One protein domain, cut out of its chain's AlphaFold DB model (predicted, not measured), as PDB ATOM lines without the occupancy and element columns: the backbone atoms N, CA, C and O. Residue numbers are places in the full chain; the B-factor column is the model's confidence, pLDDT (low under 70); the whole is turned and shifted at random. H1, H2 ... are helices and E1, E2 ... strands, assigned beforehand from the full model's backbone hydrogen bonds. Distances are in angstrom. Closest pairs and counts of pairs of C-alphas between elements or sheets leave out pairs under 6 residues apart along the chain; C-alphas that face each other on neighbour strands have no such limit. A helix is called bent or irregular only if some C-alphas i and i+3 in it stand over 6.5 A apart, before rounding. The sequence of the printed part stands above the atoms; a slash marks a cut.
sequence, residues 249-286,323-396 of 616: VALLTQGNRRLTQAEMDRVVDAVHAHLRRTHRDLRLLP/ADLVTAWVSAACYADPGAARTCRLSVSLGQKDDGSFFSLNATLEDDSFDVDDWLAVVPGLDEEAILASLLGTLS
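Overview. This is residues 249 to 286 and 323 to 396 of the 616 residues of an uncharacterized protein of Deltaproteobacteria bacterium (UniProt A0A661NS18). A twisted sheet of four strands has two helices, H1 and H2, side by side over one face, while a third, H3, packs on its edge strand E4. The printed part has 112 residues with three named helices and four named strands, in the order E1 H1 E2 E3 E4 H2 H3. The sheet, in the order E1 E2 E3 E4, is mixed, and so is the class, helices and strands. The whole is compact, with a radius of gyration of the C-alphas of 14.2 A and spans of 43 by 34 by 26 A.

Arrangement. E2, residues 325 to 335, E3, residues 343 to 351, and E4, residues 358 to 366, form a meander, each strand the antiparallel neighbour of the one before; E2 and E3 are a hairpin, as are E3 and E4. N 331 and O 347, and N 348 and O 361, are within hydrogen-bond range, each pair at 2.8 A. The edge strand E1, residues 249 to 254, is parallel to E2, with N 252 and O 328 2.7 A apart. H1, residues 261 to 278, is over E1 and E2 at a height over the sheet of 8.5 A; its closest C-alphas to E2 are Val 268 and Val 330, 6.7 A. H2, residues 372 to 381, is on the same face over E3 and E4, height 8.8 A, giving two layers, helices on one face of a sheet; its closest C-alphas to E4 are Val 378 and Ala 363, 6.1 A. H1 and H2 touch, at a shallow tilt of 18 degrees, the same way, closest at the C-alphas of Glu 263 and Val 372, 5.8 A. H3, residues 385 to 395, is apart from H1 and H2; its closest C-alphas to E4 are Ala 386 and Leu 361, 6.0 A. Every O i to N i+4 pair is within range in H1, 3 of 6 in H2 and 6 of 7 in H3.

Along the chain. E2 is 31.0 A long, H1 25.5 A, E4 25.1 A and E3 24.7 A. E1 begins at C-alpha 249 (83.674, 24.499, 18.540), and H3 ends at C-alpha 395 (79.455, 38.727, 33.348). H2 is only just irregular, C-alphas 377 and 380 being 6.9 A apart.

Size, cuts and confidence. The C-alphas farthest apart, those of Ala 323 and Gly 339, are 47.6 A apart. Residues 287 to 322 are not printed, and C-alphas 286 and 323 are 15.8 A apart across this cut. Of the links printed whole, none is long. The mean pLDDT of the printed part is 75.9; it is under 70 in, among others, residues 352 to 359 and 383 to 396.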
ATOM      1  N   VAL A 249      83.233  23.167  18.992       85.94
ATOM      2  CA  VAL A 249      83.674  24.499  18.540       85.94
ATOM      3  C   VAL A 249      84.331  24.419  17.161       85.94
ATOM      4  O   VAL A 249      85.277  23.656  16.976       85.94
ATOM      5  N   ALA A 250      83.872  25.207  16.187       86.00
ATOM      6  CA  ALA A 250      84.538  25.375  14.889       86.00
ATOM      7  C   ALA A 250      85.308  26.694  14.823       86.00
ATOM      8  O   ALA A 250      84.698  27.754  14.917       86.00
ATOM      9  N   LEU A 251      86.614  26.632  14.553       85.94
ATOM     10  CA  LEU A 251      87.441  27.808  14.271       85.94
ATOM     11  C   LEU A 251      87.300  28.223  12.800       85.94
ATOM     12  O   LEU A 251      87.701  27.504  11.885       85.94
ATOM     13  N   LEU A 252      86.708  29.386  12.570       86.25
ATOM     14  CA  LEU A 252      86.488  30.012  11.273       86.25
ATOM     15  C   LEU A 252      87.396  31.232  11.126       86.25
ATOM     16  O   LEU A 252      87.769  31.862  12.103       86.25
ATOM     17  N   THR A 253      87.741  31.590   9.895       85.62
ATOM     18  CA  THR A 253      88.556  32.776   9.604       85.62
ATOM     19  C   THR A 253      87.667  33.949   9.242       85.62
ATOM     20  O   THR A 253      86.795  33.803   8.379       85.62
ATOM     21  N   GLN A 254      87.943  35.119   9.805       78.56
ATOM     22  CA  GLN A 254      87.408  36.385   9.317       78.56
ATOM     23  C   GLN A 254      88.473  37.060   8.445       78.56
ATOM     24  O   GLN A 254      89.645  37.113   8.808       78.56
ATOM     25  N   GLY A 255      88.088  37.476   7.235       64.56
ATOM     26  CA  GLY A 255      89.045  37.876   6.203       64.56
ATOM     27  C   GLY A 255      89.951  39.033   6.633       64.56
ATOM     28  O   GLY A 255      89.456  40.099   6.986       64.56
ATOM     29  N   ASN A 256      91.265  38.831   6.514       62.53
ATOM     30  CA  ASN A 256      92.282  39.879   6.532       62.53
ATOM     31  C   ASN A 256      92.746  40.108   5.087       62.53
ATOM     32  O   ASN A 256      93.011  39.148   4.369       62.53
ATOM     33  N   ARG A 257      92.849  41.364   4.643       68.12
ATOM     34  CA  ARG A 257      93.314  41.695   3.284       68.12
ATOM     35  C   ARG A 257      94.823  41.483   3.077       68.12
ATOM     36  O   ARG A 257      95.271  41.611   1.943       68.12
ATOM     37  N   ARG A 258      95.597  41.209   4.135       79.44
ATOM     38  CA  ARG A 258      97.070  41.150   4.085       79.44
ATOM     39  C   ARG A 258      97.659  39.745   4.044       79.44
ATOM     40  O   ARG A 258      98.630  39.542   3.333       79.44
ATOM     41  N   LEU A 259      97.069  38.800   4.771       84.00
ATOM     42  CA  LEU A 259      97.492  37.405   4.722       84.00
ATOM     43  C   LEU A 259      96.814  36.713   3.543       84.00
ATOM     44  O   LEU A 259      95.598  36.827   3.348       84.00
ATOM     45  N   THR A 260      97.582  35.952   2.776       89.81
ATOM     46  CA  THR A 260      97.016  34.991   1.835       89.81
ATOM     47  C   THR A 260      96.158  33.978   2.594       89.81
ATOM     48  O   THR A 260      96.341  33.720   3.786       89.81
ATOM     49  N   GLN A 261      95.215  33.341   1.899       85.06
ATOM     50  CA  GLN A 261      94.385  32.305   2.517       85.06
ATOM     51  C   GLN A 261      95.227  31.160   3.109       85.06
ATOM     52  O   GLN A 261      94.841  30.592   4.127       85.06
ATOM     53  N   ALA A 262      96.371  30.838   2.493       89.94
ATOM     54  CA  ALA A 262      97.287  29.809   2.972       89.94
ATOM     55  C   ALA A 262      97.998  30.219   4.273       89.94
ATOM     56  O   ALA A 262      98.120  29.406   5.186       89.94
ATOM     57  N   GLU A 263      98.423  31.478   4.386       92.69
ATOM     58  CA  GLU A 263      99.031  32.015   5.610       92.69
ATOM     59  C   GLU A 263      98.013  32.105   6.745       92.69
ATOM     60  O   GLU A 263      98.279  31.644   7.851       92.69
ATOM     61  N   MET A 264      96.803  32.593   6.458       89.69
ATOM     62  CA  MET A 264      95.716  32.599   7.436       89.69
ATOM     63  C   MET A 264      95.383  31.176   7.914       89.69
ATOM     64  O   MET A 264      95.131  30.955   9.096       89.69
ATOM     65  N   ASP A 265      95.421  30.183   7.021       89.56
ATOM     66  CA  ASP A 265      95.218  28.783   7.393       89.56
ATOM     67  C   ASP A 265      96.351  28.234   8.280       89.56
ATOM     68  O   ASP A 265      96.060  27.408   9.148       89.56
ATOM     69  N   ARG A 266      97.603  28.700   8.120       94.00
ATOM     70  CA  ARG A 266      98.714  28.383   9.043       94.00
ATOM     71  C   ARG A 266      98.460  28.967  10.433       94.00
ATOM     72  O   ARG A 266      98.606  28.246  11.417       94.00
ATOM     73  N   VAL A 267      98.040  30.233  10.513       91.00
ATOM     74  CA  VAL A 267      97.717  30.897  11.789       91.00
ATOM     75  C   VAL A 267      96.577  30.168  12.503       91.00
ATOM     76  O   VAL A 267      96.688  29.851  13.684       91.00
ATOM     77  N   VAL A 268      95.505  29.814  11.792       91.38
ATOM     78  CA  VAL A 268      94.360  29.097  12.384       91.38
ATOM     79  C   VAL A 268      94.747  27.701  12.862       91.38
ATOM     80  O   VAL A 268      94.268  27.276  13.910       91.38
ATOM     81  N   ASP A 269      95.604  26.984  12.132       93.38
ATOM     82  CA  ASP A 269      96.116  25.686  12.587       93.38
ATOM     83  C   ASP A 269      96.943  25.826  13.869       93.38
ATOM     84  O   ASP A 269      96.802  25.002  14.776       93.38
ATOM     85  N   ALA A 270      97.763  26.875  13.975       93.88
ATOM     86  CA  ALA A 270      98.526  27.158  15.185       93.88
ATOM     87  C   ALA A 270      97.608  27.511  16.365       93.88
ATOM     88  O   ALA A 270      97.763  26.930  17.438       93.88
ATOM     89  N   VAL A 271      96.605  28.375  16.159       91.19
ATOM     90  CA  VAL A 271      95.578  28.699  17.168       91.19
ATOM     91  C   VAL A 271      94.821  27.442  17.598       91.19
ATOM     92  O   VAL A 271      94.650  27.199  18.790       91.19
ATOM     93  N   HIS A 272      94.404  26.596  16.652       93.38
ATOM     94  CA  HIS A 272      93.725  25.329  16.943       93.38
ATOM     95  C   HIS A 272      94.594  24.408  17.804       93.38
ATOM     96  O   HIS A 272      94.127  23.876  18.813       93.38
ATOM     97  N   ALA A 273      95.867  24.248  17.435       93.62
ATOM     98  CA  ALA A 273      96.820  23.434  18.178       93.62
ATOM     99  C   ALA A 273      97.098  23.998  19.579       93.62
ATOM    100  O   ALA A 273      97.206  23.228  20.534       93.62
ATOM    101  N   HIS A 274      97.194  25.321  19.715       92.19
ATOM    102  CA  HIS A 274      97.357  26.002  20.998       92.19
ATOM    103  C   HIS A 274      96.154  25.774  21.909       92.19
ATOM    104  O   HIS A 274      96.317  25.144  22.950       92.19
ATOM    105  N   LEU A 275      94.947  26.123  21.455       87.56
ATOM    106  CA  LEU A 275      93.710  25.943  22.222       87.56
ATOM    107  C   LEU A 275      93.475  24.484  22.621       87.56
ATOM    108  O   LEU A 275      92.983  24.205  23.708       87.56
ATOM    109  N   ARG A 276      93.851  23.523  21.771       89.69
ATOM    110  CA  ARG A 276      93.750  22.094  22.099       89.69
ATOM    111  C   ARG A 276      94.727  21.662  23.197       89.69
ATOM    112  O   ARG A 276      94.442  20.699  23.909       89.69
ATOM    113  N   ARG A 277      95.892  22.312  23.294       90.19
ATOM    114  CA  ARG A 277      96.896  22.044  24.335       90.19
ATOM    115  C   ARG A 277      96.508  22.691  25.659       90.19
ATOM    116  O   ARG A 277      96.581  21.999  26.673       90.19
ATOM    117  N   THR A 278      96.106  23.963  25.631       84.62
ATOM    118  CA  THR A 278      95.817  24.772  26.827       84.62
ATOM    119  C   THR A 278      94.411  24.535  27.373       84.62
ATOM    120  O   THR A 278      94.244  24.420  28.578       84.62
ATOM    121  N   HIS A 279      93.411  24.325  26.514       82.75
ATOM    122  CA  HIS A 279      92.014  24.142  26.920       82.75
ATOM    123  C   HIS A 279      91.489  22.763  26.511       82.75
ATOM    124  O   HIS A 279      90.683  22.611  25.588       82.75
ATOM    125  N   ARG A 280      91.938  21.722  27.224       82.06
ATOM    126  CA  ARG A 280      91.583  20.314  26.938       82.06
ATOM    127  C   ARG A 280      90.079  20.030  26.997       82.06
ATOM    128  O   ARG A 280      89.621  19.066  26.383       82.06
ATOM    129  N   ASP A 281      89.317  20.863  27.701       78.81
ATOM    130  CA  ASP A 281      87.865  20.736  27.803       78.81
ATOM    131  C   ASP A 281      87.103  21.258  26.578       78.81
ATOM    132  O   ASP A 281      85.952  20.853  26.362       78.81
ATOM    133  N   LEU A 282      87.736  22.075  25.726       79.94
ATOM    134  CA  LEU A 282      87.131  22.539  24.480       79.94
ATOM    135  C   LEU A 282      87.099  21.413  23.441       79.94
ATOM    136  O   LEU A 282      88.122  20.905  22.974       79.94
ATOM    137  N   ARG A 283      85.893  21.060  22.986       89.31
ATOM    138  CA  ARG A 283      85.699  20.106  21.885       89.31
ATOM    139  C   ARG A 283      85.867  20.784  20.530       89.31
ATOM    140  O   ARG A 283      84.897  20.974  19.795       89.31
ATOM    141  N   LEU A 284      87.099  21.137  20.183       89.88
ATOM    142  CA  LEU A 284      87.402  21.716  18.874       89.88
ATOM    143  C   LEU A 284      87.128  20.701  17.751       89.88
ATOM    144  O   LEU A 284      87.633  19.574  17.775       89.88
ATOM    145  N   LEU A 285      86.368  21.109  16.732       92.81
ATOM    146  CA  LEU A 285      86.204  20.325  15.512       92.81
ATOM    147  C   LEU A 285      87.557  20.155  14.808       92.81
ATOM    148  O   LEU A 285      88.352  21.097  14.764       92.81
ATOM    149  N   PRO A 286      87.840  18.984  14.212       93.75
ATOM    150  CA  PRO A 286      89.043  18.800  13.412       93.75
ATOM    151  C   PRO A 286      89.107  19.801  12.246       93.75
ATOM    152  O   PRO A 286      88.166  19.892  11.457       93.75
ATOM    153  N   ALA A 323      74.683  19.817  15.346       81.56
ATOM    154  CA  ALA A 323      73.581  20.594  15.921       81.56
ATOM    155  C   ALA A 323      73.972  21.351  17.211       81.56
ATOM    156  O   ALA A 323      73.264  22.256  17.636       81.56
ATOM    157  N   ASP A 324      75.096  20.976  17.826       81.81
ATOM    158  CA  ASP A 324      75.674  21.537  19.048       81.81
ATOM    159  C   ASP A 324      76.857  22.488  18.781       81.81
ATOM    160  O   ASP A 324      77.688  22.703  19.666       81.81
ATOM    161  N   LEU A 325      76.980  23.009  17.556       82.19
ATOM    162  CA  LEU A 325      78.123  23.814  17.131       82.19
ATOM    163  C   LEU A 325      78.115  25.234  17.712       82.19
ATOM    164  O   LEU A 325      77.155  25.981  17.546       82.19
ATOM    165  N   VAL A 326      79.250  25.633  18.278       82.62
ATOM    166  CA  VAL A 326      79.636  27.019  18.557       82.62
ATOM    167  C   VAL A 326      80.716  27.425  17.555       82.62
ATOM    168  O   VAL A 326      81.618  26.644  17.243       82.62
ATOM    169  N   THR A 327      80.640  28.635  17.017       83.06
ATOM    170  CA  THR A 327      81.669  29.166  16.118       83.06
ATOM    171  C   THR A 327      82.653  30.037  16.883       83.06
ATOM    172  O   THR A 327      82.261  30.844  17.718       83.06
ATOM    173  N   ALA A 328      83.934  29.867  16.580       85.75
ATOM    174  CA  ALA A 328      85.004  30.755  16.995       85.75
ATOM    175  C   ALA A 328      85.573  31.443  15.750       85.75
ATOM    176  O   ALA A 328      85.840  30.763  14.761       85.75
ATOM    177  N   TRP A 329      85.767  32.756  15.762       87.88
ATOM    178  CA  TRP A 329      86.346  33.505  14.649       87.88
ATOM    179  C   TRP A 329      87.770  33.916  14.977       87.88
ATOM    180  O   TRP A 329      88.001  34.656  15.922       87.88
ATOM    181  N   VAL A 330      88.714  33.458  14.165       87.88
ATOM    182  CA  VAL A 330      90.090  33.943  14.157       87.88
ATOM    183  C   VAL A 330      90.158  35.104  13.178       87.88
ATOM    184  O   VAL A 330      89.854  34.949  11.987       87.88
ATOM    185  N   SER A 331      90.542  36.268  13.677       86.38
ATOM    186  CA  SER A 331      90.795  37.458  12.881       86.38
ATOM    187  C   SER A 331      92.198  37.963  13.169       86.38
ATOM    188  O   SER A 331      92.633  37.994  14.312       86.38
ATOM    189  N   ALA A 332      92.914  38.331  12.117       86.50
ATOM    190  CA  ALA A 332      94.148  39.088  12.221       86.50
ATOM    191  C   ALA A 332      93.843  40.444  11.595       86.50
ATOM    192  O   ALA A 332      93.396  40.487  10.447       86.50
ATOM    193  N   ALA A 333      94.008  41.537  12.321       84.06
ATOM    194  CA  ALA A 333      93.716  42.872  11.817       84.06
ATOM    195  C   ALA A 333      94.845  43.816  12.202       84.06
ATOM    196  O   ALA A 333      95.397  43.711  13.285       84.06
ATOM    197  N   CYS A 334      95.192  44.723  11.297       83.00
ATOM    198  CA  CYS A 334      96.213  45.727  11.537       83.00
ATOM    199  C   CYS A 334      95.579  47.101  11.460       83.00
ATOM    200  O   CYS A 334      94.961  47.436  10.445       83.00
ATOM    201  N   TYR A 335      95.776  47.878  12.510       80.56
ATOM    202  CA  TYR A 335      95.310  49.242  12.634       80.56
ATOM    203  C   TYR A 335      96.541  50.140  12.539       80.56
ATOM    204  O   TYR A 335      97.588  49.850  13.114       80.56
ATOM    205  N   ALA A 336      96.463  51.159  11.691       76.69
ATOM    206  CA  ALA A 336      97.500  52.172  11.595       76.69
ATOM    207  C   ALA A 336      96.916  53.431  12.211       76.69
ATOM    208  O   ALA A 336      96.057  54.057  11.587       76.69
ATOM    209  N   ASP A 337      97.359  53.764  13.415       68.19
ATOM    210  CA  ASP A 337      97.035  55.058  13.988       68.19
ATOM    211  C   ASP A 337      97.907  56.123  13.308       68.19
ATOM    212  O   ASP A 337      99.095  55.880  13.058       68.19
ATOM    213  N   PRO A 338      97.352  57.294  12.952       62.12
ATOM    214  CA  PRO A 338      98.139  58.377  12.382       62.12
ATOM    215  C   PRO A 338      99.295  58.745  13.325       62.12
ATOM    216  O   PRO A 338      99.068  59.194  14.440       62.12
ATOM    217  N   GLY A 339     100.538  58.540  12.881       72.25
ATOM    218  CA  GLY A 339     101.738  58.902  13.644       72.25
ATOM    219  C   GLY A 339     102.291  57.834  14.596       72.25
ATOM    220  O   GLY A 339     103.375  58.053  15.128       72.25
ATOM    221  N   ALA A 340     101.631  56.683  14.764       74.56
ATOM    222  CA  ALA A 340     102.150  55.568  15.565       74.56
ATOM    223  C   ALA A 340     102.672  54.415  14.689       74.56
ATOM    224  O   ALA A 340     102.316  54.292  13.509       74.56
ATOM    225  N   ALA A 341     103.500  53.547  15.285       74.25
ATOM    226  CA  ALA A 341     103.808  52.246  14.701       74.25
ATOM    227  C   ALA A 341     102.497  51.486  14.458       74.25
ATOM    228  O   ALA A 341     101.521  51.622  15.198       74.25
ATOM    229  N   ARG A 342     102.438  50.720  13.370       78.06
ATOM    230  CA  ARG A 342     101.235  49.953  13.049       78.06
ATOM    231  C   ARG A 342     101.048  48.885  14.131       78.06
ATOM    232  O   ARG A 342     101.975  48.141  14.410       78.06
ATOM    233  N   THR A 343      99.842  48.758  14.671       80.88
ATOM    234  CA  THR A 343      99.528  47.727  15.666       80.88
ATOM    235  C   THR A 343      98.679  46.653  15.016       80.88
ATOM    236  O   THR A 343      97.612  46.925  14.453       80.88
ATOM    237  N   CYS A 344      99.140  45.411  15.076       84.38
ATOM    238  CA  CYS A 344      98.394  44.272  14.568       84.38
ATOM    239  C   CYS A 344      97.881  43.416  15.722       84.38
ATOM    240  O   CYS A 344      98.594  43.138  16.673       84.38
ATOM    241  N   ARG A 345      96.617  43.002  15.648       85.06
ATOM    242  CA  ARG A 345      95.933  42.202  16.664       85.06
ATOM    243  C   ARG A 345      95.433  40.887  16.079       85.06
ATOM    244  O   ARG A 345      94.772  40.877  15.036       85.06
ATOM    245  N   LEU A 346      95.740  39.790  16.766       87.50
ATOM    246  CA  LEU A 346      95.202  38.456  16.532       87.50
ATOM    247  C   LEU A 346      94.086  38.258  17.544       87.50
ATOM    248  O   LEU A 346      94.362  38.168  18.734       87.50
ATOM    249  N   SER A 347      92.847  38.185  17.081       85.25
ATOM    250  CA  SER A 347      91.680  37.990  17.935       85.25
ATOM    251  C   SER A 347      91.018  36.645  17.649       85.25
ATOM    252  O   SER A 347      90.751  36.323  16.489       85.25
ATOM    253  N   VAL A 348      90.723  35.873  18.696       86.38
ATOM    254  CA  VAL A 348      89.924  34.642  18.634       86.38
ATOM    255  C   VAL A 348      88.632  34.859  19.403       86.38
ATOM    256  O   VAL A 348      88.623  34.793  20.628       86.38
ATOM    257  N   SER A 349      87.538  35.094  18.685       82.12
ATOM    258  CA  SER A 349      86.241  35.387  19.293       82.12
ATOM    259  C   SER A 349      85.335  34.149  19.313       82.12
ATOM    260  O   SER A 349      84.990  33.657  18.247       82.12
ATOM    261  N   LEU A 350      84.937  33.628  20.476       78.31
ATOM    262  CA  LEU A 350      83.984  32.522  20.645       78.31
ATOM    263  C   LEU A 350      82.576  33.066  20.906       78.31
ATOM    264  O   LEU A 350      82.401  33.820  21.853       78.31
ATOM    265  N   GLY A 351      81.567  32.662  20.129       71.25
ATOM    266  CA  GLY A 351      80.186  33.096  20.381       71.25
ATOM    267  C   GLY A 351      79.226  32.870  19.219       71.25
ATOM    268  O   GLY A 351      79.609  32.315  18.183       71.25
ATOM    269  N   GLN A 352      77.973  33.303  19.371       58.47
ATOM    270  CA  GLN A 352      77.094  33.566  18.230       58.47
ATOM    271  C   GLN A 352      77.184  35.054  17.901       58.47
ATOM    272  O   GLN A 352      76.994  35.915  18.746       58.47
ATOM    273  N   LYS A 353      77.485  35.377  16.643       47.62
ATOM    274  CA  LYS A 353      77.619  36.773  16.216       47.62
ATOM    275  C   LYS A 353      76.300  37.543  16.382       47.62
ATOM    276  O   LYS A 353      76.323  38.756  16.547       47.62
ATOM    277  N   ASP A 354      75.184  36.820  16.338       44.16
ATOM    278  CA  ASP A 354      73.840  37.380  16.247       44.16
ATOM    279  C   ASP A 354      73.204  37.674  17.619       44.16
ATOM    280  O   ASP A 354      72.236  38.426  17.673       44.16
ATOM    281  N   ASP A 355      73.742  37.138  18.724       42.41
ATOM    282  CA  ASP A 355      73.225  37.379  20.086       42.41
ATOM    283  C   ASP A 355      74.092  38.343  20.919       42.41
ATOM    284  O   ASP A 355      73.767  38.642  22.066       42.41
ATOM    285  N   GLY A 356      75.189  38.850  20.340       45.25
ATOM    286  CA  GLY A 356      76.103  39.791  20.992       45.25
ATOM    287  C   GLY A 356      76.981  39.178  22.087       45.25
ATOM    288  O   GLY A 356      77.848  39.872  22.614       45.25
ATOM    289  N   SER A 357      76.819  37.888  22.400       45.34
ATOM    290  CA  SER A 357      77.653  37.184  23.368       45.34
ATOM    291  C   SER A 357      78.881  36.613  22.661       45.34
ATOM    292  O   SER A 357      78.866  35.527  22.075       45.34
ATOM    293  N   PHE A 358      79.976  37.374  22.673       60.25
ATOM    294  CA  PHE A 358      81.268  36.867  22.231       60.25
ATOM    295  C   PHE A 358      82.340  37.085  23.287       60.25
ATOM    296  O   PHE A 358      82.454  38.133  23.911       60.25
ATOM    297  N   PHE A 359      83.149  36.058  23.451       64.56
ATOM    298  CA  PHE A 359      84.354  36.052  24.253       64.56
ATOM    299  C   PHE A 359      85.546  36.220  23.313       64.56
ATOM    300  O   PHE A 359      85.562  35.522  22.307       64.56
ATOM    301  N   SER A 360      86.531  37.085  23.581       74.38
ATOM    302  CA  SER A 360      87.669  37.288  22.664       74.38
ATOM    303  C   SER A 360      89.019  37.106  23.348       74.38
ATOM    304  O   SER A 360      89.329  37.819  24.292       74.38
ATOM    305  N   LEU A 361      89.856  36.221  22.809       76.19
ATOM    306  CA  LEU A 361      91.289  36.163  23.117       76.19
ATOM    307  C   LEU A 361      92.016  37.121  22.187       76.19
ATOM    308  O   LEU A 361      91.718  37.103  20.994       76.19
ATOM    309  N   ASN A 362      92.958  37.916  22.684       79.88
ATOM    310  CA  ASN A 362      93.719  38.848  21.857       79.88
ATOM    311  C   ASN A 362      95.220  38.656  22.070       79.88
ATOM    312  O   ASN A 362      95.654  38.463  23.195       79.88
ATOM    313  N   ALA A 363      95.997  38.768  20.999       80.31
ATOM    314  CA  ALA A 363      97.443  38.933  21.061       80.31
ATOM    315  C   ALA A 363      97.861  40.074  20.127       80.31
ATOM    316  O   ALA A 363      97.303  40.211  19.032       80.31
ATOM    317  N   THR A 364      98.808  40.904  20.559       82.50
ATOM    318  CA  THR A 364      99.212  42.125  19.849       82.50
ATOM    319  C   THR A 364     100.638  41.994  19.316       82.50
ATOM    320  O   THR A 364     101.498  41.411  19.968       82.50
ATOM    321  N   LEU A 365     100.867  42.525  18.117       82.69
ATOM    322  CA  LEU A 365     102.156  42.663  17.450       82.69
ATOM    323  C   LEU A 365     102.436  44.153  17.229       82.69
ATOM    324  O   LEU A 365     101.608  44.853  16.635       82.69
ATOM    325  N   GLU A 366     103.610  44.601  17.664       78.44
ATOM    326  CA  GLU A 366     104.152  45.941  17.429       78.44
ATOM    327  C   GLU A 366     105.365  45.809  16.492       78.44
ATOM    328  O   GLU A 366     106.458  45.487  16.946       78.44
ATOM    329  N   ASP A 367     105.173  45.979  15.179       71.88
ATOM    330  CA  ASP A 367     106.272  45.978  14.194       71.88
ATOM    331  C   ASP A 367     105.861  46.729  12.903       71.88
ATOM    332  O   ASP A 367     104.698  47.066  12.683       71.88
ATOM    333  N   ASP A 368     106.798  47.028  12.013       65.62
ATOM    334  CA  ASP A 368     106.546  47.633  10.704       65.62
ATOM    335  C   ASP A 368     106.301  46.573   9.611       65.62
ATOM    336  O   ASP A 368     105.621  46.852   8.606       65.62
ATOM    337  N   SER A 369     106.794  45.344   9.815       65.81
ATOM    338  CA  SER A 369     106.525  44.176   8.965       65.81
ATOM    339  C   SER A 369     105.705  43.123   9.700       65.81
ATOM    340  O   SER A 369     105.973  42.818  10.848       65.81
ATOM    341  N   PHE A 370     104.701  42.573   9.016       76.94
ATOM    342  CA  PHE A 370     103.836  41.533   9.569       76.94
ATOM    343  C   PHE A 370     103.749  40.394   8.573       76.94
ATOM    344  O   PHE A 370     102.841  40.369   7.728       76.94
ATOM    345  N   ASP A 371     104.722  39.497   8.630       88.62
ATOM    346  CA  ASP A 371     104.644  38.243   7.903       88.62
ATOM    347  C   ASP A 371     103.906  37.178   8.729       88.62
ATOM    348  O   ASP A 371     103.408  37.412   9.833       88.62
ATOM    349  N   VAL A 372     103.702  36.007   8.135       91.50
ATOM    350  CA  VAL A 372     102.972  34.919   8.790       91.50
ATOM    351  C   VAL A 372     103.698  34.377  10.023       91.50
ATOM    352  O   VAL A 372     103.031  33.886  10.932       91.50
ATOM    353  N   ASP A 373     105.026  34.434  10.066       92.25
ATOM    354  CA  ASP A 373     105.814  33.890  11.167       92.25
ATOM    355  C   ASP A 373     105.703  34.790  12.413       92.25
ATOM    356  O   ASP A 373     105.586  34.251  13.517       92.25
ATOM    357  N   ASP A 374     105.544  36.109  12.248       87.88
ATOM    358  CA  ASP A 374     105.209  37.041  13.345       87.88
ATOM    359  C   ASP A 374     103.865  36.682  13.997       87.88
ATOM    360  O   ASP A 374     103.742  36.549  15.218       87.88
ATOM    361  N   TRP A 375     102.838  36.420  13.178       88.31
ATOM    362  CA  TRP A 375     101.532  35.972  13.674       88.31
ATOM    363  C   TRP A 375     101.601  34.633  14.399       88.31
ATOM    364  O   TRP A 375     100.862  34.414  15.356       88.31
ATOM    365  N   LEU A 376     102.464  33.722  13.949       91.06
ATOM    366  CA  LEU A 376     102.664  32.433  14.607       91.06
ATOM    367  C   LEU A 376     103.384  32.586  15.952       91.06
ATOM    368  O   LEU A 376     103.081  31.826  16.875       91.06
ATOM    369  N   ALA A 377     104.284  33.564  16.079       88.88
ATOM    370  CA  ALA A 377     105.029  33.833  17.305       88.88
ATOM    371  C   ALA A 377     104.141  34.328  18.458       88.88
ATOM    372  O   ALA A 377     104.449  34.036  19.612       88.88
ATOM    373  N   VAL A 378     103.019  34.998  18.167       87.56
ATOM    374  CA  VAL A 378     102.084  35.503  19.196       87.56
ATOM    375  C   VAL A 378     100.978  34.532  19.596       87.56
ATOM    376  O   VAL A 378     100.317  34.743  20.607       87.56
ATOM    377  N   VAL A 379     100.783  33.433  18.859       89.94
ATOM    378  CA  VAL A 379      99.781  32.410  19.213       89.94
ATOM    379  C   VAL A 379      99.953  31.862  20.642       89.94
ATOM    380  O   VAL A 379      98.936  31.699  21.314       89.94
ATOM    381  N   PRO A 380     101.175  31.578  21.145       89.19
ATOM    382  CA  PRO A 380     101.370  31.147  22.529       89.19
ATOM    383  C   PRO A 380     100.894  32.160  23.578       89.19
ATOM    384  O   PRO A 380     100.528  31.732  24.666       89.19
ATOM    385  N   GLY A 381     100.877  33.456  23.242       80.00
ATOM    386  CA  GLY A 381     100.409  34.547  24.106       80.00
ATOM    387  C   GLY A 381      98.886  34.687  24.179       80.00
ATOM    388  O   GLY A 381      98.387  35.580  24.851       80.00
ATOM    389  N   LEU A 382      98.124  33.814  23.507       81.19
ATOM    390  CA  LEU A 382      96.692  33.648  23.768       81.19
ATOM    391  C   LEU A 382      96.528  32.865  25.088       81.19
ATOM    392  O   LEU A 382      96.285  31.654  25.049       81.19
ATOM    393  N   ASP A 383      96.753  33.511  26.233       66.75
ATOM    394  CA  ASP A 383      96.724  32.883  27.562       66.75
ATOM    395  C   ASP A 383      95.432  33.136  28.367       66.75
ATOM    396  O   ASP A 383      94.480  33.759  27.888       66.75
ATOM    397  N   GLU A 384      95.394  32.553  29.571       50.00
ATOM    398  CA  GLU A 384      94.254  32.458  30.490       50.00
ATOM    399  C   GLU A 384      93.915  33.782  31.219       50.00
ATOM    400  O   GLU A 384      92.775  33.970  31.646       50.00
ATOM    401  N   GLU A 385      94.835  34.749  31.304       45.09
ATOM    402  CA  GLU A 385      94.562  36.054  31.939       45.09
ATOM    403  C   GLU A 385      93.656  36.927  31.064       45.09
ATOM    404  O   GLU A 385      92.706  37.549  31.555       45.09
ATOM    405  N   ALA A 386      93.839  36.868  29.739       48.78
ATOM    406  CA  ALA A 386      92.925  37.497  28.783       48.78
ATOM    407  C   ALA A 386      91.499  36.909  28.866       48.78
ATOM    408  O   ALA A 386      90.516  37.574  28.521       48.78
ATOM    409  N   ILE A 387      91.374  35.668  29.355       42.62
ATOM    410  CA  ILE A 387      90.101  34.956  29.537       42.62
ATOM    411  C   ILE A 387      89.332  35.523  30.727       42.62
ATOM    412  O   ILE A 387      88.135  35.784  30.605       42.62
ATOM    413  N   LEU A 388      90.016  35.758  31.848       37.91
ATOM    414  CA  LEU A 388      89.443  36.302  33.082       37.91
ATOM    415  C   LEU A 388      89.064  37.782  32.951       37.91
ATOM    416  O   LEU A 388      87.934  38.137  33.287       37.91
ATOM    417  N   ALA A 389      89.932  38.614  32.367       40.97
ATOM    418  CA  ALA A 389      89.640  40.034  32.142       40.97
ATOM    419  C   ALA A 389      88.418  40.241  31.223       40.97
ATOM    420  O   ALA A 389      87.573  41.103  31.467       40.97
ATOM    421  N   SER A 390      88.262  39.394  30.196       40.31
ATOM    422  CA  SER A 390      87.110  39.454  29.288       40.31
ATOM    423  C   SER A 390      85.844  38.801  29.873       40.31
ATOM    424  O   SER A 390      84.736  39.231  29.544       40.31
ATOM    425  N   LEU A 391      85.970  37.795  30.754       34.50
ATOM    426  CA  LEU A 391      84.846  37.208  31.505       34.50
ATOM    427  C   LEU A 391      84.227  38.217  32.479       34.50
ATOM    428  O   LEU A 391      83.002  38.263  32.580       34.50
ATOM    429  N   LEU A 392      85.038  39.050  33.137       38.88
ATOM    430  CA  LEU A 392      84.565  40.070  34.078       38.88
ATOM    431  C   LEU A 392      83.740  41.159  33.381       38.88
ATOM    432  O   LEU A 392      82.631  41.432  33.825       38.88
ATOM    433  N   GLY A 393      84.181  41.665  32.224       37.53
ATOM    434  CA  GLY A 393      83.421  42.673  31.468       37.53
ATOM    435  C   GLY A 393      82.134  42.167  30.797       37.53
ATOM    436  O   GLY A 393      81.304  42.970  30.379       37.53
ATOM    437  N   THR A 394      81.952  40.845  30.670       35.06
ATOM    438  CA  THR A 394      80.757  40.244  30.037       35.06
ATOM    439  C   THR A 394      79.783  39.651  31.064       35.06
ATOM    440  O   THR A 394      78.589  39.547  30.789       35.06
ATOM    441  N   LEU A 395      80.272  39.260  32.250       30.92
ATOM    442  CA  LEU A 395      79.455  38.727  33.348       30.92
ATOM    443  C   LEU A 395      79.001  39.795  34.349       30.92
ATOM    444  O   LEU A 395      77.998  39.567  35.024       30.92
ATOM    445  N   SER A 396      79.633  40.972  34.391       35.09
ATOM    446  CA  SER A 396      79.120  42.154  35.096       35.09
ATOM    447  C   SER A 396      77.934  42.807  34.367       35.09
ATOM    448  O   SER A 396      77.730  44.009  34.446       35.09
TER     449      SER A 396